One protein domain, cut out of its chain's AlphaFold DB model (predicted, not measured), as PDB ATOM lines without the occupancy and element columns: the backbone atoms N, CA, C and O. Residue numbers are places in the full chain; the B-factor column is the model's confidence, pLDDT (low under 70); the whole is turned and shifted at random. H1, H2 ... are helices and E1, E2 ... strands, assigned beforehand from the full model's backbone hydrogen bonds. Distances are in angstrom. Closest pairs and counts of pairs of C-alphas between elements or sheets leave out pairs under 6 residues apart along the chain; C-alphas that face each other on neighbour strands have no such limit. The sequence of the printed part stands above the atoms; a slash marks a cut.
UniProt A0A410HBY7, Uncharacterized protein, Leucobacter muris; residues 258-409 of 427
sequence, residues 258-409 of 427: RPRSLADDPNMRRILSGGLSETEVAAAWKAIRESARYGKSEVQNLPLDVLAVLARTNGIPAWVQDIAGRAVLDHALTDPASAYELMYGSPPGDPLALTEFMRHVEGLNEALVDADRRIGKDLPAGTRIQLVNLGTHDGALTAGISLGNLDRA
ATOM      1  N   ARG A 258      17.647  -0.815  28.723       42.88
ATOM      2  CA  ARG A 258      18.582  -1.452  27.774       42.88
ATOM      3  C   ARG A 258      17.955  -1.338  26.380       42.88
ATOM      4  O   ARG A 258      16.732  -1.512  26.270       42.88
ATOM      5  N   PRO A 259      18.716  -1.056  25.314       39.50
ATOM      6  CA  PRO A 259      18.218  -1.329  23.976       39.50
ATOM      7  C   PRO A 259      17.785  -2.808  23.936       39.50
ATOM      8  O   PRO A 259      18.212  -3.619  24.770       39.50
ATOM      9  N   ARG A 260      16.921  -3.187  22.981       52.12
ATOM     10  CA  ARG A 260      16.897  -4.595  22.531       52.12
ATOM     11  C   ARG A 260      18.369  -5.020  22.408       52.12
ATOM     12  O   ARG A 260      19.099  -4.173  21.929       52.12
ATOM     13  N   SER A 261      18.778  -6.153  22.995       64.44
ATOM     14  CA  SER A 261      20.120  -6.791  23.007       64.44
ATOM     15  C   SER A 261      21.339  -5.970  22.517       64.44
ATOM     16  O   SER A 261      21.269  -5.308  21.499       64.44
ATOM     17  N   LEU A 262      22.534  -6.086  23.113       74.50
ATOM     18  CA  LEU A 262      23.757  -5.515  22.497       74.50
ATOM     19  C   LEU A 262      23.892  -5.896  21.002       74.50
ATOM     20  O   LEU A 262      24.281  -5.064  20.190       74.50
ATOM     21  N   ALA A 263      23.443  -7.096  20.621       73.25
ATOM     22  CA  ALA A 263      23.368  -7.546  19.228       73.25
ATOM     23  C   ALA A 263      22.460  -6.695  18.305       73.25
ATOM     24  O   ALA A 263      22.642  -6.689  17.090       73.25
ATOM     25  N   ASP A 264      21.475  -5.979  18.851       76.00
ATOM     26  CA  ASP A 264      20.543  -5.134  18.098       76.00
ATOM     27  C   ASP A 264      20.981  -3.668  17.994       76.00
ATOM     28  O   ASP A 264      20.310  -2.889  17.306       76.00
ATOM     29  N   ASP A 265      22.085  -3.277  18.640       81.56
ATOM     30  CA  ASP A 265      22.644  -1.934  18.490       81.56
ATOM     31  C   ASP A 265      23.034  -1.688  17.013       81.56
ATOM     32  O   ASP A 265      23.669  -2.548  16.395       81.56
ATOM     33  N   PRO A 266      22.671  -0.540  16.405       84.62
ATOM     34  CA  PRO A 266      22.986  -0.261  15.006       84.62
ATOM     35  C   PRO A 266      24.482  -0.340  14.683       84.62
ATOM     36  O   PRO A 266      24.850  -0.828  13.616       84.62
ATOM     37  N   ASN A 267      25.350   0.110  15.590       87.94
ATOM     38  CA  ASN A 267      26.794   0.019  15.417       87.94
ATOM     39  C   ASN A 267      27.285  -1.413  15.641       87.94
ATOM     40  O   ASN A 267      28.164  -1.850  14.904       87.94
ATOM     41  N   MET A 268      26.685  -2.174  16.563       88.88
ATOM     42  CA  MET A 268      27.003  -3.600  16.703       88.88
ATOM     43  C   MET A 268      26.649  -4.363  15.425       88.88
ATOM     44  O   MET A 268      27.480  -5.085  14.892       88.88
ATOM     45  N   ARG A 269      25.462  -4.139  14.851       88.50
ATOM     46  CA  ARG A 269      25.062  -4.762  13.577       88.50
ATOM     47  C   ARG A 269      26.005  -4.420  12.425       88.50
ATOM     48  O   ARG A 269      26.237  -5.262  11.564       88.50
ATOM     49  N   ARG A 270      26.557  -3.202  12.410       89.50
ATOM     50  CA  ARG A 270      27.585  -2.803  11.437       89.50
ATOM     51  C   ARG A 270      28.911  -3.527  11.658       89.50
ATOM     52  O   ARG A 270      29.568  -3.853  10.683       89.50
ATOM     53  N   ILE A 271      29.304  -3.781  12.904       90.56
ATOM     54  CA  ILE A 271      30.495  -4.587  13.208       90.56
ATOM     55  C   ILE A 271      30.268  -6.038  12.763       90.56
ATOM     56  O   ILE A 271      31.095  -6.610  12.061       90.56
ATOM     57  N   LEU A 272      29.107  -6.608  13.098       89.94
ATOM     58  CA  LEU A 272      28.766  -8.000  12.790       89.94
ATOM     59  C   LEU A 272      28.591  -8.284  11.291       89.94
ATOM     60  O   LEU A 272      28.659  -9.442  10.891       89.94
ATOM     61  N   SER A 273      28.388  -7.262  10.453       86.31
ATOM     62  CA  SER A 273      28.297  -7.456   9.001       86.31
ATOM     63  C   SER A 273      29.645  -7.767   8.340       86.31
ATOM     64  O   SER A 273      29.658  -8.160   7.175       86.31
ATOM     65  N   GLY A 274      30.770  -7.583   9.047       81.44
ATOM     66  CA  GLY A 274      32.113  -7.932   8.568       81.44
ATOM     67  C   GLY A 274      32.660  -7.052   7.437       81.44
ATOM     68  O   GLY A 274      33.737  -7.328   6.924       81.44
ATOM     69  N   GLY A 275      31.940  -5.999   7.038       82.62
ATOM     70  CA  GLY A 275      32.324  -5.113   5.931       82.62
ATOM     71  C   GLY A 275      33.130  -3.874   6.334       82.62
ATOM     72  O   GLY A 275      33.369  -3.017   5.488       82.62
ATOM     73  N   LEU A 276      33.486  -3.735   7.613       89.88
ATOM     74  CA  LEU A 276      34.205  -2.574   8.141       89.88
ATOM     75  C   LEU A 276      35.712  -2.836   8.209       89.88
ATOM     76  O   LEU A 276      36.140  -3.932   8.568       89.88
ATOM     77  N   SER A 277      36.515  -1.805   7.944       90.56
ATOM     78  CA  SER A 277      37.940  -1.815   8.291       90.56
ATOM     79  C   SER A 277      38.144  -1.785   9.810       90.56
ATOM     80  O   SER A 277      37.274  -1.339  10.559       90.56
ATOM     81  N   GLU A 278      39.325  -2.180  10.288       88.56
ATOM     82  CA  GLU A 278      39.646  -2.197  11.726       88.56
ATOM     83  C   GLU A 278      39.439  -0.828  12.397       88.56
ATOM     84  O   GLU A 278      38.926  -0.734  13.513       88.56
ATOM     85  N   THR A 279      39.779   0.256  11.691       88.69
ATOM     86  CA  THR A 279      39.586   1.628  12.188       88.69
ATOM     87  C   THR A 279      38.111   2.016  12.296       88.69
ATOM     88  O   THR A 279      37.710   2.699  13.240       88.69
ATOM     89  N   GLU A 280      37.278   1.543  11.369       91.00
ATOM     90  CA  GLU A 280      35.834   1.776  11.387       91.00
ATOM     91  C   GLU A 280      35.143   0.924  12.451       91.00
ATOM     92  O   GLU A 280      34.214   1.408  13.098       91.00
ATOM     93  N   VAL A 281      35.620  -0.304  12.684       92.00
ATOM     94  CA  VAL A 281      35.185  -1.137  13.813       92.00
ATOM     95  C   VAL A 281      35.503  -0.440  15.132       92.00
ATOM     96  O   VAL A 281      34.619  -0.320  15.981       92.00
ATOM     97  N   ALA A 282      36.718   0.091  15.293       88.25
ATOM     98  CA  ALA A 282      37.101   0.831  16.493       88.25
ATOM     99  C   ALA A 282      36.222   2.072  16.716       88.25
ATOM    100  O   ALA A 282      35.780   2.330  17.839       88.25
ATOM    101  N   ALA A 283      35.908   2.818  15.652       87.62
ATOM    102  CA  ALA A 283      35.008   3.968  15.721       87.62
ATOM    103  C   ALA A 283      33.563   3.563  16.069       87.62
ATOM    104  O   ALA A 283      32.933   4.196  16.919       87.62
ATOM    105  N   ALA A 284      33.047   2.490  15.463       88.88
ATOM    106  CA  ALA A 284      31.721   1.955  15.759       88.88
ATOM    107  C   ALA A 284      31.632   1.466  17.211       88.88
ATOM    108  O   ALA A 284      30.683   1.804  17.918       88.88
ATOM    109  N   TRP A 285      32.648   0.748  17.693       88.31
ATOM    110  CA  TRP A 285      32.719   0.298  19.079       88.31
ATOM    111  C   TRP A 285      32.805   1.472  20.056       88.31
ATOM    112  O   TRP A 285      32.126   1.493  21.084       88.31
ATOM    113  N   LYS A 286      33.602   2.493  19.727       84.88
ATOM    114  CA  LYS A 286      33.671   3.732  20.505       84.88
ATOM    115  C   LYS A 286      32.296   4.401  20.609       84.88
ATOM    116  O   LYS A 286      31.904   4.759  21.714       84.88
ATOM    117  N   ALA A 287      31.531   4.467  19.520       84.38
ATOM    118  CA  ALA A 287      30.172   5.011  19.536       84.38
ATOM    119  C   ALA A 287      29.199   4.188  20.410       84.38
ATOM    120  O   ALA A 287      28.350   4.772  21.082       84.38
ATOM    121  N   ILE A 288      29.341   2.854  20.459       82.62
ATOM    122  CA  ILE A 288      28.588   1.981  21.390       82.62
ATOM    123  C   ILE A 288      28.943   2.300  22.849       82.62
ATOM    124  O   ILE A 288      28.079   2.297  23.724       82.62
ATOM    125  N   ARG A 289      30.220   2.581  23.134       74.69
ATOM    126  CA  ARG A 289      30.664   2.947  24.488       74.69
ATOM    127  C   ARG A 289      30.175   4.335  24.897       74.69
ATOM    128  O   ARG A 289      29.715   4.503  26.023       74.69
ATOM    129  N   GLU A 290      30.264   5.312  23.998       67.88
ATOM    130  CA  GLU A 290      29.865   6.705  24.244       67.88
ATOM    131  C   GLU A 290      28.348   6.874  24.384       67.88
ATOM    132  O   GLU A 290      27.896   7.736  25.135       67.88
ATOM    133  N   SER A 291      27.550   6.020  23.735       64.81
ATOM    134  CA  SER A 291      26.090   6.002  23.903       64.81
ATOM    135  C   SER A 291      25.629   5.438  25.258       64.81
ATOM    136  O   SER A 291      24.435   5.506  25.562       64.81
ATOM    137  N   ALA A 292      26.580   4.955  26.075       53.59
ATOM    138  CA  ALA A 292      26.443   4.446  27.438       53.59
ATOM    139  C   ALA A 292      25.317   3.417  27.600       53.59
ATOM    140  O   ALA A 292      24.172   3.814  27.819       53.59
ATOM    141  N   ARG A 293      25.631   2.105  27.547       56.12
ATOM    142  CA  ARG A 293      24.687   1.037  27.973       56.12
ATOM    143  C   ARG A 293      25.202  -0.411  28.046       56.12
ATOM    144  O   ARG A 293      24.389  -1.289  28.333       56.12
ATOM    145  N   TYR A 294      26.485  -0.690  27.791       64.31
ATOM    146  CA  TYR A 294      26.978  -2.071  27.673       64.31
ATOM    147  C   TYR A 294      28.348  -2.262  28.336       64.31
ATOM    148  O   TYR A 294      29.335  -1.660  27.914       64.31
ATOM    149  N   GLY A 295      28.391  -3.094  29.376       67.19
ATOM    150  CA  GLY A 295      29.592  -3.520  30.083       67.19
ATOM    151  C   GLY A 295      29.928  -4.986  29.806       67.19
ATOM    152  O   GLY A 295      29.453  -5.603  28.849       67.19
ATOM    153  N   LYS A 296      30.772  -5.570  30.664       71.81
ATOM    154  CA  LYS A 296      31.204  -6.971  30.532       71.81
ATOM    155  C   LYS A 296      30.038  -7.946  30.598       71.81
ATOM    156  O   LYS A 296      30.019  -8.915  29.844       71.81
ATOM    157  N   SER A 297      29.069  -7.670  31.469       62.09
ATOM    158  CA  SER A 297      27.904  -8.534  31.649       62.09
ATOM    159  C   SER A 297      27.061  -8.630  30.373       62.09
ATOM    160  O   SER A 297      26.564  -9.700  30.034       62.09
ATOM    161  N   GLU A 298      26.927  -7.543  29.615       76.62
ATOM    162  CA  GLU A 298      26.159  -7.525  28.373       76.62
ATOM    163  C   GLU A 298      26.866  -8.289  27.263       76.62
ATOM    164  O   GLU A 298      26.197  -9.003  26.522       76.62
ATOM    165  N   VAL A 299      28.197  -8.187  27.185       83.00
ATOM    166  CA  VAL A 299      28.997  -8.991  26.254       83.00
ATOM    167  C   VAL A 299      28.885 -10.475  26.607       83.00
ATOM    168  O   VAL A 299      28.584 -11.270  25.731       83.00
ATOM    169  N   GLN A 300      29.034 -10.857  27.880       78.12
ATOM    170  CA  GLN A 300      28.932 -12.260  28.327       78.12
ATOM    171  C   GLN A 300      27.580 -12.916  28.019       78.12
ATOM    172  O   GLN A 300      27.513 -14.129  27.869       78.12
ATOM    173  N   ASN A 301      26.507 -12.126  27.947       75.25
ATOM    174  CA  ASN A 301      25.155 -12.612  27.669       75.25
ATOM    175  C   ASN A 301      24.786 -12.575  26.175       75.25
ATOM    176  O   ASN A 301      23.623 -12.799  25.830       75.25
ATOM    177  N   LEU A 302      25.729 -12.241  25.288       82.38
ATOM    178  CA  LEU A 302      25.488 -12.292  23.852       82.38
ATOM    179  C   LEU A 302      25.287 -13.742  23.379       82.38
ATOM    180  O   LEU A 302      25.897 -14.659  23.927       82.38
ATOM    181  N   PRO A 303      24.465 -13.952  22.337       83.44
ATOM    182  CA  PRO A 303      24.393 -15.233  21.646       83.44
ATOM    183  C   PRO A 303      25.774 -15.713  21.179       83.44
ATOM    184  O   PRO A 303      26.620 -14.907  20.783       83.44
ATOM    185  N   LEU A 304      26.003 -17.026  21.224       84.19
ATOM    186  CA  LEU A 304      27.309 -17.620  20.924       84.19
ATOM    187  C   LEU A 304      27.791 -17.317  19.496       84.19
ATOM    188  O   LEU A 304      28.980 -17.111  19.281       84.19
ATOM    189  N   ASP A 305      26.881 -17.226  18.531       86.44
ATOM    190  CA  ASP A 305      27.171 -16.830  17.152       86.44
ATOM    191  C   ASP A 305      27.703 -15.397  17.053       86.44
ATOM    192  O   ASP A 305      28.669 -15.131  16.335       86.44
ATOM    193  N   VAL A 306      27.147 -14.482  17.846       91.00
ATOM    194  CA  VAL A 306      27.649 -13.108  17.962       91.00
ATOM    195  C   VAL A 306      29.028 -13.097  18.626       91.00
ATOM    196  O   VAL A 306      29.932 -12.403  18.158       91.00
ATOM    197  N   LEU A 307      29.220 -13.886  19.687       90.94
ATOM    198  CA  LEU A 307      30.518 -14.020  20.354       90.94
ATOM    199  C   LEU A 307      31.581 -14.595  19.409       90.94
ATOM    200  O   LEU A 307      32.684 -14.065  19.354       90.94
ATOM    201  N   ALA A 308      31.252 -15.587  18.585       89.94
ATOM    202  CA  ALA A 308      32.176 -16.128  17.591       89.94
ATOM    203  C   ALA A 308      32.646 -15.079  16.576       89.94
ATOM    204  O   ALA A 308      33.803 -15.110  16.152       89.94
ATOM    205  N   VAL A 309      31.782 -14.134  16.194       91.94
ATOM    206  CA  VAL A 309      32.181 -12.996  15.352       91.94
ATOM    207  C   VAL A 309      33.101 -12.053  16.125       91.94
ATOM    208  O   VAL A 309      34.172 -11.703  15.632       91.94
ATOM    209  N   LEU A 310      32.735 -11.668  17.350       93.12
ATOM    210  CA  LEU A 310      33.535 -10.739  18.155       93.12
ATOM    211  C   LEU A 310      34.918 -11.299  18.513       93.12
ATOM    212  O   LEU A 310      35.889 -10.550  18.503       93.12
ATOM    213  N   ALA A 311      35.030 -12.605  18.758       92.25
ATOM    214  CA  ALA A 311      36.284 -13.272  19.106       92.25
ATOM    215  C   ALA A 311      37.386 -13.098  18.043       92.25
ATOM    216  O   ALA A 311      38.562 -13.020  18.395       92.25
ATOM    217  N   ARG A 312      37.001 -12.974  16.763       89.88
ATOM    218  CA  ARG A 312      37.898 -12.770  15.611       89.88
ATOM    219  C   ARG A 312      37.939 -11.332  15.085       89.88
ATOM    220  O   ARG A 312      38.593 -11.064  14.082       89.88
ATOM    221  N   THR A 313      37.183 -10.417  15.688       91.69
ATOM    222  CA  THR A 313      37.023  -9.057  15.160       91.69
ATOM    223  C   THR A 313      38.136  -8.146  15.673       91.69
ATOM    224  O   THR A 313      38.165  -7.798  16.853       91.69
ATOM    225  N   ASN A 314      39.017  -7.691  14.781       88.69
ATOM    226  CA  ASN A 314      40.005  -6.654  15.088       88.69
ATOM    227  C   ASN A 314      39.347  -5.280  15.305       88.69
ATOM    228  O   ASN A 314      38.284  -4.984  14.763       88.69
ATOM    229  N   GLY A 315      40.001  -4.414  16.084       85.44
ATOM    230  CA  GLY A 315      39.537  -3.044  16.346       85.44
ATOM    231  C   GLY A 315      38.572  -2.898  17.528       85.44
ATOM    232  O   GLY A 315      38.265  -1.772  17.919       85.44
ATOM    233  N   ILE A 316      38.131  -3.995  18.151       90.94
ATOM    234  CA  ILE A 316      37.415  -3.961  19.438       90.94
ATOM    235  C   ILE A 316      38.391  -4.173  20.614       90.94
ATOM    236  O   ILE A 316      39.488  -4.693  20.412       90.94
ATOM    237  N   PRO A 317      38.024  -3.791  21.852       90.38
ATOM    238  CA  PRO A 317      38.878  -3.998  23.018       90.38
ATOM    239  C   PRO A 317      39.226  -5.473  23.250       90.38
ATOM    240  O   PRO A 317      38.376  -6.357  23.112       90.38
ATOM    241  N   ALA A 318      40.448  -5.734  23.708       90.81
ATOM    242  CA  ALA A 318      40.948  -7.080  23.970       90.81
ATOM    243  C   ALA A 318      40.135  -7.797  25.054       90.81
ATOM    244  O   ALA A 318      39.979  -9.012  25.007       90.81
ATOM    245  N   TRP A 319      39.563  -7.077  26.025       88.31
ATOM    246  CA  TRP A 319      38.662  -7.701  27.000       88.31
ATOM    247  C   TRP A 319      37.374  -8.260  26.380       88.31
ATOM    248  O   TRP A 319      36.805  -9.193  26.943       88.31
ATOM    249  N   VAL A 320      36.903  -7.699  25.261       92.06
ATOM    250  CA  VAL A 320      35.711  -8.184  24.548       92.06
ATOM    251  C   VAL A 320      36.061  -9.463  23.808       92.06
ATOM    252  O   VAL A 320      35.339 -10.449  23.936       92.06
ATOM    253  N   GLN A 321      37.192  -9.455  23.096       94.06
ATOM    254  CA  GLN A 321      37.710 -10.645  22.427       94.06
ATOM    255  C   GLN A 321      38.007 -11.771  23.422       94.06
ATOM    256  O   GLN A 321      37.700 -12.915  23.125       94.06
ATOM    257  N   ASP A 322      38.508 -11.456  24.617       93.12
ATOM    258  CA  ASP A 322      38.791 -12.446  25.665       93.12
ATOM    259  C   ASP A 322      37.517 -13.114  26.186       93.12
ATOM    260  O   ASP A 322      37.445 -14.339  26.256       93.12
ATOM    261  N   ILE A 323      36.473 -12.332  26.485       89.06
ATOM    262  CA  ILE A 323      35.165 -12.884  26.878       89.06
ATOM    263  C   ILE A 323      34.595 -13.757  25.758       89.06
ATOM    264  O   ILE A 323      34.159 -14.881  26.006       89.06
ATOM    265  N   ALA A 324      34.599 -13.234  24.534       92.69
ATOM    266  CA  ALA A 324      34.011 -13.898  23.387       92.69
ATOM    267  C   ALA A 324      34.773 -15.174  23.008       92.69
ATOM    268  O   ALA A 324      34.173 -16.232  22.840       92.69
ATOM    269  N   GLY A 325      36.099 -15.095  22.956       93.06
ATOM    270  CA  GLY A 325      36.982 -16.205  22.649       93.06
ATOM    271  C   GLY A 325      36.889 -17.313  23.689       93.06
ATOM    272  O   GLY A 325      36.797 -18.475  23.317       93.06
ATOM    273  N   ARG A 326      36.851 -16.980  24.988       92.88
ATOM    274  CA  ARG A 326      36.707 -17.994  26.045       92.88
ATOM    275  C   ARG A 326      35.349 -18.692  25.993       92.88
ATOM    276  O   ARG A 326      35.304 -19.894  26.207       92.88
ATOM    277  N   ALA A 327      34.268 -17.981  25.665       86.50
ATOM    278  CA  ALA A 327      32.952 -18.597  25.483       86.50
ATOM    279  C   ALA A 327      32.916 -19.554  24.278       86.50
ATOM    280  O   ALA A 327      32.360 -20.646  24.367       86.50
ATOM    281  N   VAL A 328      33.542 -19.169  23.162       90.81
ATOM    282  CA  VAL A 328      33.672 -20.026  21.971       90.81
ATOM    283  C   VAL A 328      34.550 -21.241  22.263       90.81
ATOM    284  O   VAL A 328      34.207 -22.345  21.856       90.81
ATOM    285  N   LEU A 329      35.649 -21.053  22.995       91.25
ATOM    286  CA  LEU A 329      36.546 -22.131  23.399       91.25
ATOM    287  C   LEU A 329      35.852 -23.137  24.329       91.25
ATOM    288  O   LEU A 329      35.972 -24.340  24.121       91.25
ATOM    289  N   ASP A 330      35.096 -22.655  25.317       87.75
ATOM    290  CA  ASP A 330      34.316 -23.491  26.239       87.75
ATOM    291  C   ASP A 330      33.249 -24.316  25.498       87.75
ATOM    292  O   ASP A 330      33.111 -25.525  25.718       87.75
ATOM    293  N   HIS A 331      32.562 -23.695  24.530       85.50
ATOM    294  CA  HIS A 331      31.647 -24.413  23.640       85.50
ATOM    295  C   HIS A 331      32.379 -25.455  22.790       85.50
ATOM    296  O   HIS A 331      31.905 -26.579  22.676       85.50
ATOM    297  N   ALA A 332      33.556 -25.129  22.248       88.25
ATOM    298  CA  ALA A 332      34.351 -26.052  21.438       88.25
ATOM    299  C   ALA A 332      34.864 -27.272  22.211       88.25
ATOM    300  O   ALA A 332      35.007 -28.338  21.620       88.25
ATOM    301  N   LEU A 333      35.103 -27.140  23.516       80.44
ATOM    302  CA  LEU A 333      35.447 -28.263  24.390       80.44
ATOM    303  C   LEU A 333      34.233 -29.152  24.708       80.44
ATOM    304  O   LEU A 333      34.394 -30.349  24.938       80.44
ATOM    305  N   THR A 334      33.028 -28.578  24.733       81.75
ATOM    306  CA  THR A 334      31.793 -29.284  25.114       81.75
ATOM    307  C   THR A 334      31.089 -29.932  23.918       81.75
ATOM    308  O   THR A 334      30.619 -31.064  24.013       81.75
ATOM    309  N   ASP A 335      31.023 -29.225  22.790       84.88
ATOM    310  CA  ASP A 335      30.423 -29.666  21.529       84.88
ATOM    311  C   ASP A 335      31.338 -29.292  20.343       84.88
ATOM    312  O   ASP A 335      31.112 -28.295  19.641       84.88
ATOM    313  N   PRO A 336      32.402 -30.088  20.099       86.50
ATOM    314  CA  PRO A 336      33.393 -29.782  19.073       86.50
ATOM    315  C   PRO A 336      32.818 -29.733  17.654       86.50
ATOM    316  O   PRO A 336      33.291 -28.954  16.831       86.50
ATOM    317  N   ALA A 337      31.800 -30.545  17.352       83.50
ATOM    318  CA  ALA A 337      31.194 -30.589  16.022       83.50
ATOM    319  C   ALA A 337      30.399 -29.308  15.731       83.50
ATOM    320  O   ALA A 337      30.589 -28.692  14.681       83.50
ATOM    321  N   SER A 338      29.580 -28.857  16.690       85.81
ATOM    322  CA  SER A 338      28.868 -27.578  16.576       85.81
ATOM    323  C   SER A 338      29.832 -26.390  16.513       85.81
ATOM    324  O   SER A 338      29.626 -25.465  15.726       85.81
ATOM    325  N   ALA A 339      30.906 -26.405  17.306       86.50
ATOM    326  CA  ALA A 339      31.908 -25.345  17.272       86.50
ATOM    327  C   ALA A 339      32.699 -25.314  15.955       86.50
ATOM    328  O   ALA A 339      32.982 -24.231  15.441       86.50
ATOM    329  N   TYR A 340      33.011 -26.478  15.377       87.56
ATOM    330  CA  TYR A 340      33.632 -26.572  14.058       87.56
ATOM    331  C   TYR A 340      32.752 -25.890  13.005       87.56
ATOM    332  O   TYR A 340      33.216 -25.005  12.286       87.56
ATOM    333  N   GLU A 341      31.462 -26.231  12.962       88.12
ATOM    334  CA  GLU A 341      30.494 -25.597  12.059       88.12
ATOM    335  C   GLU A 341      30.408 -24.084  12.270       88.12
ATOM    336  O   GLU A 341      30.374 -23.320  11.305       88.12
ATOM    337  N   LEU A 342      30.435 -23.638  13.525       87.50
ATOM    338  CA  LEU A 342      30.385 -22.224  13.879       87.50
ATOM    339  C   LEU A 342      31.614 -21.437  13.390       87.50
ATOM    340  O   LEU A 342      31.485 -20.282  12.977       87.50
ATOM    341  N   MET A 343      32.804 -22.039  13.450       85.06
ATOM    342  CA  MET A 343      34.071 -21.383  13.104       85.06
ATOM    343  C   MET A 343      34.430 -21.487  11.618       85.06
ATOM    344  O   MET A 343      35.039 -20.565  11.070       85.06
ATOM    345  N   TYR A 344      34.062 -22.594  10.971       85.06
ATOM    346  CA  TYR A 344      34.382 -22.884   9.571       85.06
ATOM    347  C   TYR A 344      33.203 -22.661   8.614       85.06
ATOM    348  O   TYR A 344      33.395 -22.650   7.401       85.06
ATOM    349  N   GLY A 345      31.990 -22.457   9.136       83.62
ATOM    350  CA  GLY A 345      30.778 -22.222   8.343       83.62
ATOM    351  C   GLY A 345      30.223 -23.469   7.647       83.62
ATOM    352  O   GLY A 345      29.270 -23.363   6.877       83.62
ATOM    353  N   SER A 346      30.807 -24.642   7.895       81.62
ATOM    354  CA  SER A 346      30.398 -25.917   7.304       81.62
ATOM    355  C   SER A 346      30.720 -27.087   8.233       81.62
ATOM    356  O   SER A 346      31.703 -27.000   8.975       81.62
ATOM    357  N   PRO A 347      29.966 -28.201   8.156       79.94
ATOM    358  CA  PRO A 347      30.316 -29.426   8.866       79.94
ATOM    359  C   PRO A 347      31.707 -29.925   8.455       79.94
ATOM    360  O   PRO A 347      32.162 -29.637   7.341       79.94
ATOM    361  N   PRO A 348      32.394 -30.681   9.327       76.81
ATOM    362  CA  PRO A 348      33.682 -31.270   8.992       76.81
ATOM    363  C   PRO A 348      33.537 -32.190   7.774       76.81
ATOM    364  O   PRO A 348      32.685 -33.079   7.744       76.81
ATOM    365  N   GLY A 349      34.362 -31.950   6.750       71.19
ATOM    366  CA  GLY A 349      34.326 -32.709   5.495       71.19
ATOM    367  C   GLY A 349      34.788 -34.161   5.652       71.19
ATOM    368  O   GLY A 349      34.396 -35.018   4.862       71.19
ATOM    369  N   ASP A 350      35.585 -34.439   6.685       78.75
ATOM    370  CA  ASP A 350      35.994 -35.775   7.100       78.75
ATOM    371  C   ASP A 350      36.224 -35.846   8.633       78.75
ATOM    372  O   ASP A 350      36.308 -34.811   9.306       78.75
ATOM    373  N   PRO A 351      36.324 -37.054   9.222       76.94
ATOM    374  CA  PRO A 351      36.587 -37.221  10.655       76.94
ATOM    375  C   PRO A 351      37.961 -36.710  11.123       76.94
ATOM    376  O   PRO A 351      38.141 -36.431  12.312       76.94
ATOM    377  N   LEU A 352      38.938 -36.600  10.216       81.88
ATOM    378  CA  LEU A 352      40.290 -36.151  10.544       81.88
ATOM    379  C   LEU A 352      40.301 -34.644  10.829       81.88
ATOM    380  O   LEU A 352      40.933 -34.216  11.791       81.88
ATOM    381  N   ALA A 353      39.533 -33.855  10.075       83.81
ATOM    382  CA  ALA A 353      39.371 -32.419  10.284       83.81
ATOM    383  C   ALA A 353      38.799 -32.091  11.671       83.81
ATOM    384  O   ALA A 353      39.298 -31.196  12.353       83.81
ATOM    385  N   LEU A 354      37.792 -32.851  12.121       85.00
ATOM    386  CA  LEU A 354      37.229 -32.684  13.462       85.00
ATOM    387  C   LEU A 354      38.236 -33.082  14.554       85.00
ATOM    388  O   LEU A 354      38.353 -32.393  15.563       85.00
ATOM    389  N   THR A 355      38.998 -34.154  14.330       86.12
ATOM    390  CA  THR A 355      40.041 -34.613  15.266       86.12
ATOM    391  C   THR A 355      41.159 -33.575  15.414       86.12
ATOM    392  O   THR A 355      41.565 -33.253  16.530       86.12
ATOM    393  N   GLU A 356      41.634 -33.001  14.307       86.44
ATOM    394  CA  GLU A 356      42.650 -31.941  14.326       86.44
ATOM    395  C   GLU A 356      42.130 -30.658  14.980       86.44
ATOM    396  O   GLU A 356      42.850 -30.011  15.741       86.44
ATOM    397  N   PHE A 357      40.866 -30.306  14.740       88.56
ATOM    398  CA  PHE A 357      40.221 -29.192  15.426       88.56
ATOM    399  C   PHE A 357      40.185 -29.405  16.943       88.56
ATOM    400  O   PHE A 357      40.620 -28.522  17.681       88.56
ATOM    401  N   MET A 358      39.750 -30.583  17.407       89.88
ATOM    402  CA  MET A 358      39.745 -30.931  18.834       89.88
ATOM    403  C   MET A 358      41.144 -30.818  19.440       89.88
ATOM    404  O   MET A 358      41.314 -30.155  20.460       89.88
ATOM    405  N   ARG A 359      42.162 -31.362  18.762       89.56
ATOM    406  CA  ARG A 359      43.562 -31.270  19.201       89.56
ATOM    407  C   ARG A 359      44.022 -29.817  19.367       89.56
ATOM    408  O   ARG A 359      44.720 -29.495  20.326       89.56
ATOM    409  N   HIS A 360      43.653 -28.927  18.444       89.12
ATOM    410  CA  HIS A 360      44.004 -27.507  18.536       89.12
ATOM    411  C   HIS A 360      43.247 -26.777  19.652       89.12
ATOM    412  O   HIS A 360      43.840 -25.961  20.356       89.12
ATOM    413  N   VAL A 361      41.959 -27.074  19.825       91.00
ATOM    414  CA  VAL A 361      41.109 -26.517  20.888       91.00
ATOM    415  C   VAL A 361      41.630 -26.921  22.271       91.00
ATOM    416  O   VAL A 361      41.795 -26.064  23.140       91.00
ATOM    417  N   GLU A 362      41.959 -28.200  22.461       88.19
ATOM    418  CA  GLU A 362      42.539 -28.722  23.701       88.19
ATOM    419  C   GLU A 362      43.889 -28.066  24.001       88.19
ATOM    420  O   GLU A 362      44.072 -27.516  25.088       88.19
ATOM    421  N   GLY A 363      44.796 -28.019  23.019       88.50
ATOM    422  CA  GLY A 363      46.102 -27.378  23.182       88.50
ATOM    423  C   GLY A 363      46.005 -25.882  23.504       88.50
ATOM    424  O   GLY A 363      46.770 -25.369  24.324       88.50
ATOM    425  N   LEU A 364      45.037 -25.170  22.916       90.75
ATOM    426  CA  LEU A 364      44.786 -23.762  23.228       90.75
ATOM    427  C   LEU A 364      44.282 -23.576  24.668       90.75
ATOM    428  O   LEU A 364      44.737 -22.672  25.372       90.75
ATOM    429  N   ASN A 365      43.366 -24.434  25.118       90.75
ATOM    430  CA  ASN A 365      42.875 -24.410  26.492       90.75
ATOM    431  C   ASN A 365      43.990 -24.730  27.498       90.75
ATOM    432  O   ASN A 365      44.143 -24.024  28.495       90.75
ATOM    433  N   GLU A 366      44.814 -25.740  27.221       89.25
ATOM    434  CA  GLU A 366      45.974 -26.070  28.050       89.25
ATOM    435  C   GLU A 366      46.948 -24.896  28.162       89.25
ATOM    436  O   GLU A 366      47.374 -24.567  29.269       89.25
ATOM    437  N   ALA A 367      47.244 -24.217  27.049       88.69
ATOM    438  CA  ALA A 367      48.113 -23.043  27.037       88.69
ATOM    439  C   ALA A 367      47.548 -21.882  27.872       88.69
ATOM    440  O   ALA A 367      48.296 -21.229  28.602       88.69
ATOM    441  N   LEU A 368      46.234 -21.633  27.815       88.19
ATOM    442  CA  LEU A 368      45.581 -20.617  28.650       88.19
ATOM    443  C   LEU A 368      45.641 -20.973  30.136       88.19
ATOM    444  O   LEU A 368      46.002 -20.131  30.958       88.19
ATOM    445  N   VAL A 369      45.318 -22.221  30.479       87.50
ATOM    446  CA  VAL A 369      45.349 -22.699  31.865       87.50
ATOM    447  C   VAL A 369      46.777 -22.672  32.418       87.50
ATOM    448  O   VAL A 369      46.974 -22.333  33.586       87.50
ATOM    449  N   ASP A 370      47.779 -23.015  31.609       88.62
ATOM    450  CA  ASP A 370      49.186 -22.911  31.998       88.62
ATOM    451  C   ASP A 370      49.611 -21.451  32.210       88.62
ATOM    452  O   ASP A 370      50.178 -21.119  33.252       88.62
ATOM    453  N   ALA A 371      49.250 -20.551  31.291       85.69
ATOM    454  CA  ALA A 371      49.528 -19.125  31.426       85.69
ATOM    455  C   ALA A 371      48.907 -18.530  32.704       85.69
ATOM    456  O   ALA A 371      49.581 -17.794  33.430       85.69
ATOM    457  N   ASP A 372      47.664 -18.900  33.030       84.62
ATOM    458  CA  ASP A 372      46.998 -18.491  34.270       84.62
ATOM    459  C   ASP A 372      47.710 -19.062  35.519       84.62
ATOM    460  O   ASP A 372      47.881 -18.356  36.515       84.62
ATOM    461  N   ARG A 373      48.207 -20.309  35.471       88.81
ATOM    462  CA  ARG A 373      48.956 -20.946  36.579       88.81
ATOM    463  C   ARG A 373      50.306 -20.291  36.878       88.81
ATOM    464  O   ARG A 373      50.819 -20.453  37.991       88.81
ATOM    465  N   ARG A 374      50.891 -19.592  35.905       87.44
ATOM    466  CA  ARG A 374      52.189 -18.914  36.037       87.44
ATOM    467  C   ARG A 374      52.080 -17.544  36.709       87.44
ATOM    468  O   ARG A 374      53.098 -17.015  37.159       87.44
ATOM    469  N   ILE A 375      50.873 -16.985  36.843       82.50
ATOM    470  CA  ILE A 375      50.631 -15.729  37.570       82.50
ATOM    471  C   ILE A 375      50.999 -15.893  39.049       82.50
ATOM    472  O   ILE A 375      50.547 -16.817  39.722       82.50
ATOM    473  N   GLY A 376      51.821 -14.979  39.561       70.56
ATOM    474  CA  GLY A 376      52.325 -15.001  40.935       70.56
ATOM    475  C   GLY A 376      53.468 -15.994  41.173       70.56
ATOM    476  O   GLY A 376      53.966 -16.062  42.293       70.56
ATOM    477  N   LYS A 377      53.886 -16.750  40.146       84.38
ATOM    478  CA  LYS A 377      55.062 -17.634  40.179       84.38
ATOM    479  C   LYS A 377      56.153 -17.123  39.245       84.38
ATOM    480  O   LYS A 377      57.161 -16.607  39.712       84.38
ATOM    481  N   ASP A 378      55.902 -17.215  37.941       85.56
ATOM    482  CA  ASP A 378      56.840 -16.799  36.891       85.56
ATOM    483  C   ASP A 378      56.441 -15.456  36.271       85.56
ATOM    484  O   ASP A 378      57.254 -14.779  35.646       85.56
ATOM    485  N   LEU A 379      55.166 -15.085  36.408       79.25
ATOM    486  CA  LEU A 379      54.603 -13.826  35.939       79.25
ATOM    487  C   LEU A 379      54.199 -12.964  37.144       79.25
ATOM    488  O   LEU A 379      53.720 -13.511  38.142       79.25
ATOM    489  N   PRO A 380      54.314 -11.624  37.071       82.06
ATOM    490  CA  PRO A 380      53.869 -10.728  38.136       82.06
ATOM    491  C   PRO A 380      52.425 -11.006  38.580       82.06
ATOM    492  O   PRO A 380      51.567 -11.288  37.737       82.06
ATOM    493  N   ALA A 381      52.134 -10.863  39.879       72.88
ATOM    494  CA  ALA A 381      50.840 -11.192  40.501       72.88
ATOM    495  C   ALA A 381      49.630 -10.393  39.955       72.88
ATOM    496  O   ALA A 381      48.483 -10.706  40.260       72.88
ATOM    497  N   GLY A 382      49.873  -9.390  39.105       69.62
ATOM    498  CA  GLY A 382      48.857  -8.615  38.393       69.62
ATOM    499  C   GLY A 382      48.782  -8.858  36.880       69.62
ATOM    500  O   GLY A 382      48.126  -8.084  36.182       69.62
ATOM    501  N   THR A 383      49.463  -9.874  36.350       80.94
ATOM    502  CA  THR A 383      49.455 -10.159  34.906       80.94
ATOM    503  C   THR A 383      48.064 -10.596  34.458       80.94
ATOM    504  O   THR A 383      47.420 -11.421  35.103       80.94
ATOM    505  N   ARG A 384      47.581 -10.035  33.344       84.69
ATOM    506  CA  ARG A 384      46.283 -10.387  32.759       84.69
ATOM    507  C   ARG A 384      46.490 -11.297  31.556       84.69
ATOM    508  O   ARG A 384      47.212 -10.915  30.648       84.69
ATOM    509  N   ILE A 385      45.830 -12.448  31.533       89.88
ATOM    510  CA  ILE A 385      45.843 -13.352  30.380       89.88
ATOM    511  C   ILE A 385      44.604 -13.072  29.538       89.88
ATOM    512  O   ILE A 385      43.487 -13.195  30.043       89.88
ATOM    513  N   GLN A 386      44.797 -12.648  28.288       91.50
ATOM    514  CA  GLN A 386      43.692 -12.329  27.376       91.50
ATOM    515  C   GLN A 386      43.790 -13.178  26.115       91.50
ATOM    516  O   GLN A 386      44.817 -13.151  25.437       91.50
ATOM    517  N   LEU A 387      42.717 -13.899  25.796       92.88
ATOM    518  CA  LEU A 387      42.560 -14.566  24.509       92.88
ATOM    519  C   LEU A 387      42.088 -13.544  23.469       92.88
ATOM    520  O   LEU A 387      41.107 -12.840  23.686       92.88
ATOM    521  N   VAL A 388      42.791 -13.434  22.352       93.06
ATOM    522  CA  VAL A 388      42.502 -12.459  21.294       93.06
ATOM    523  C   VAL A 388      42.521 -13.130  19.931       93.06
ATOM    524  O   VAL A 388      43.239 -14.106  19.728       93.06
ATOM    525  N   ASN A 389      41.738 -12.605  18.992       89.44
ATOM    526  CA  ASN A 389      41.674 -13.067  17.606       89.44
ATOM    527  C   ASN A 389      41.476 -14.585  17.453       89.44
ATOM    528  O   ASN A 389      42.116 -15.208  16.610       89.44
ATOM    529  N   LEU A 390      40.596 -15.178  18.266       91.94
ATOM    530  CA  LEU A 390      40.205 -16.576  18.095       91.94
ATOM    531  C   LEU A 390      39.315 -16.700  16.855       91.94
ATOM    532  O   LEU A 390      38.186 -16.207  16.840       91.94
ATOM    533  N   GLY A 391      39.810 -17.385  15.831       87.62
ATOM    534  CA  GLY A 391      39.118 -17.544  14.558       87.62
ATOM    535  C   GLY A 391      39.807 -18.536  13.635       87.62
ATOM    536  O   GLY A 391      40.635 -19.341  14.058       87.62
ATOM    537  N   THR A 392      39.461 -18.472  12.354       85.19
ATOM    538  CA  THR A 392      40.057 -19.301  11.305       85.19
ATOM    539  C   THR A 392      40.816 -18.422  10.315       85.19
ATOM    540  O   THR A 392      40.308 -17.397   9.863       85.19
ATOM    541  N   HIS A 393      42.049 -18.811   9.989       77.88
ATOM    542  CA  HIS A 393      42.873 -18.166   8.966       77.88
ATOM    543  C   HIS A 393      43.502 -19.254   8.096       77.88
ATOM    544  O   HIS A 393      44.075 -20.205   8.625       77.88
ATOM    545  N   ASP A 394      43.348 -19.156   6.774       71.88
ATOM    546  CA  ASP A 394      43.812 -20.159   5.799       71.88
ATOM    547  C   ASP A 394      43.414 -21.610   6.142       71.88
ATOM    548  O   ASP A 394      44.167 -22.558   5.927       71.88
ATOM    549  N   GLY A 395      42.215 -21.797   6.705       70.88
ATOM    550  CA  GLY A 395      41.705 -23.116   7.093       70.88
ATOM    551  C   GLY A 395      42.269 -23.671   8.409       70.88
ATOM    552  O   GLY A 395      41.887 -24.767   8.817       70.88
ATOM    553  N   ALA A 396      43.114 -22.926   9.121       77.75
ATOM    554  CA  ALA A 396      43.632 -23.309  10.431       77.75
ATOM    555  C   ALA A 396      42.972 -22.510  11.563       77.75
ATOM    556  O   ALA A 396      42.620 -21.340  11.396       77.75
ATOM    557  N   LEU A 397      42.843 -23.141  12.733       84.44
ATOM    558  CA  LEU A 397      42.469 -22.455  13.966       84.44
ATOM    559  C   LEU A 397      43.606 -21.510  14.363       84.44
ATOM    560  O   LEU A 397      44.757 -21.926  14.478       84.44
ATOM    561  N   THR A 398      43.276 -20.245  14.591       87.75
ATOM    562  CA  THR A 398      44.231 -19.220  15.017       87.75
ATOM    563  C   THR A 398      43.716 -18.508  16.253       87.75
ATOM    564  O   THR A 398      42.513 -18.300  16.400       87.75
ATOM    565  N   ALA A 399      44.634 -18.177  17.157       90.81
ATOM    566  CA  ALA A 399      44.369 -17.393  18.351       90.81
ATOM    567  C   ALA A 399      45.672 -16.768  18.858       90.81
ATOM    568  O   ALA A 399      46.750 -17.347  18.715       90.81
ATOM    569  N   GLY A 400      45.568 -15.602  19.486       89.81
ATOM    570  CA  GLY A 400      46.635 -14.993  20.269       89.81
ATOM    571  C   GLY A 400      46.342 -15.106  21.762       89.81
ATOM    572  O   GLY A 400      45.215 -14.885  22.200       89.81
ATOM    573  N   ILE A 401      47.367 -15.406  22.559       90.44
ATOM    574  CA  ILE A 401      47.309 -15.292  24.019       90.44
ATOM    575  C   ILE A 401      48.205 -14.126  24.425       90.44
ATOM    576  O   ILE A 401      49.420 -14.169  24.243       90.44
ATOM    577  N   SER A 402      47.608 -13.082  24.989       89.94
ATOM    578  CA  SER A 402      48.351 -11.979  25.585       89.94
ATOM    579  C   SER A 402      48.753 -12.299  27.017       89.94
ATOM    580  O   SER A 402      47.904 -12.668  27.830       89.94
ATOM    581  N   LEU A 403      50.025 -12.057  27.339       89.31
ATOM    582  CA  LEU A 403      50.558 -12.019  28.700       89.31
ATOM    583  C   LEU A 403      50.677 -10.553  29.142       89.31
ATOM    584  O   LEU A 403      51.734  -9.934  29.044       89.31
ATOM    585  N   GLY A 404      49.569  -9.965  29.579       81.75
ATOM    586  CA  GLY A 404      49.469  -8.547  29.909       81.75
ATOM    587  C   GLY A 404      48.133  -7.945  29.480       81.75
ATOM    588  O   GLY A 404      47.328  -8.570  28.789       81.75
ATOM    589  N   ASN A 405      47.888  -6.709  29.907       83.50
ATOM    590  CA  ASN A 405      46.644  -6.003  29.614       83.50
ATOM    591  C   ASN A 405      46.765  -5.211  28.303       83.50
ATOM    592  O   ASN A 405      47.190  -4.054  28.328       83.50
ATOM    593  N   LEU A 406      46.377  -5.816  27.175       85.06
ATOM    594  CA  LEU A 406      46.424  -5.183  25.847       85.06
ATOM    595  C   LEU A 406      45.598  -3.899  25.785       85.06
ATOM    596  O   LEU A 406      45.991  -2.954  25.112       85.06
ATOM    597  N   ASP A 407      44.507  -3.819  26.547       83.12
ATOM    598  CA  ASP A 407      43.660  -2.621  26.603       83.12
ATOM    599  C   ASP A 407      44.383  -1.398  27.206       83.12
ATOM    600  O   ASP A 407      43.898  -0.272  27.098       83.12
ATOM    601  N   ARG A 408      45.517  -1.611  27.890       77.31
ATOM    602  CA  ARG A 408      46.320  -0.569  28.556       77.31
ATOM    603  C   ARG A 408      47.779  -0.553  28.103       77.31
ATOM    604  O   ARG A 408      48.568   0.225  28.638       77.31
ATOM    605  N   ALA A 409      48.152  -1.424  27.172       77.00
ATOM    606  CA  ALA A 409      49.527  -1.556  26.732       77.00
ATOM    607  C   ALA A 409      49.944  -0.316  25.930       77.00
ATOM    608  O   ALA A 409      49.285   0.066  24.967       77.00
TER     609      ALA A 409
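This is residues 258 to 409 of the 427 residues of an uncharacterized protein of Leucobacter muris (UniProt A0A410HBY7). A long two-stranded hairpin, E1 and E2, has H5 packed on E1 and the long helix H7 running alongside E2, with H4 and H6 packed on H5. The helical hairpin H1 and H2 lies at the end away from H7, and short H3 packs on H5. The 152 printed residues hold seven named helices, then two antiparallel strands: mostly helix, compact, with a radius of gyration of the C-alphas of 16.0 A and spans of 44 by 43 by 26 A.

E1, residues 385 to 393, and E2, residues 396 to 403, form a hairpin; N 388 and O 400 are 2.8 A apart, within hydrogen-bond range. The hub H5, residues 318 to 334, has its closest C-alpha to E1 at Asp 322, 4.5 A from Leu 387. H4, residues 304 to 311, touches H5 at a steep tilt of 47 degrees, closest at C-alphas 311 and 321, 4.5 A. H7, residues 351 to 373, touches H5 with residues 358 to 365 alone, closest at C-alphas 361 and 332, 6.8 A. H6, residues 336 to 344, forms a helical hairpin with H5, closest at C-alphas 339 and 332, 4.9 A. H3, residues 296 to 300, touches H5, closest at C-alphas 300 and 323, 6.4 A. H1, residues 266 to 272, and H2, residues 278 to 290, form another helical hairpin, closest at C-alphas 267 and 284, 5.3 A. In each helix every O i to N i+4 pair is within hydrogen-bond range.

H1 begins at C-alpha 266 (22.986, -0.261, 15.006). H7 is 33.0 A long, H5 24.0 A, E2 22.6 A and E1 22.1 A. E2 ends at C-alpha 403 (50.558, -12.019, 28.700).

The C-alphas farthest apart, of Glu 290 and Pro 351, are 46.5 A apart. The printed part has no cut; the link from H7 to E1 is long. The pLDDT is under 70 at residues 258 to 261, 290 to 295, 297 and 382.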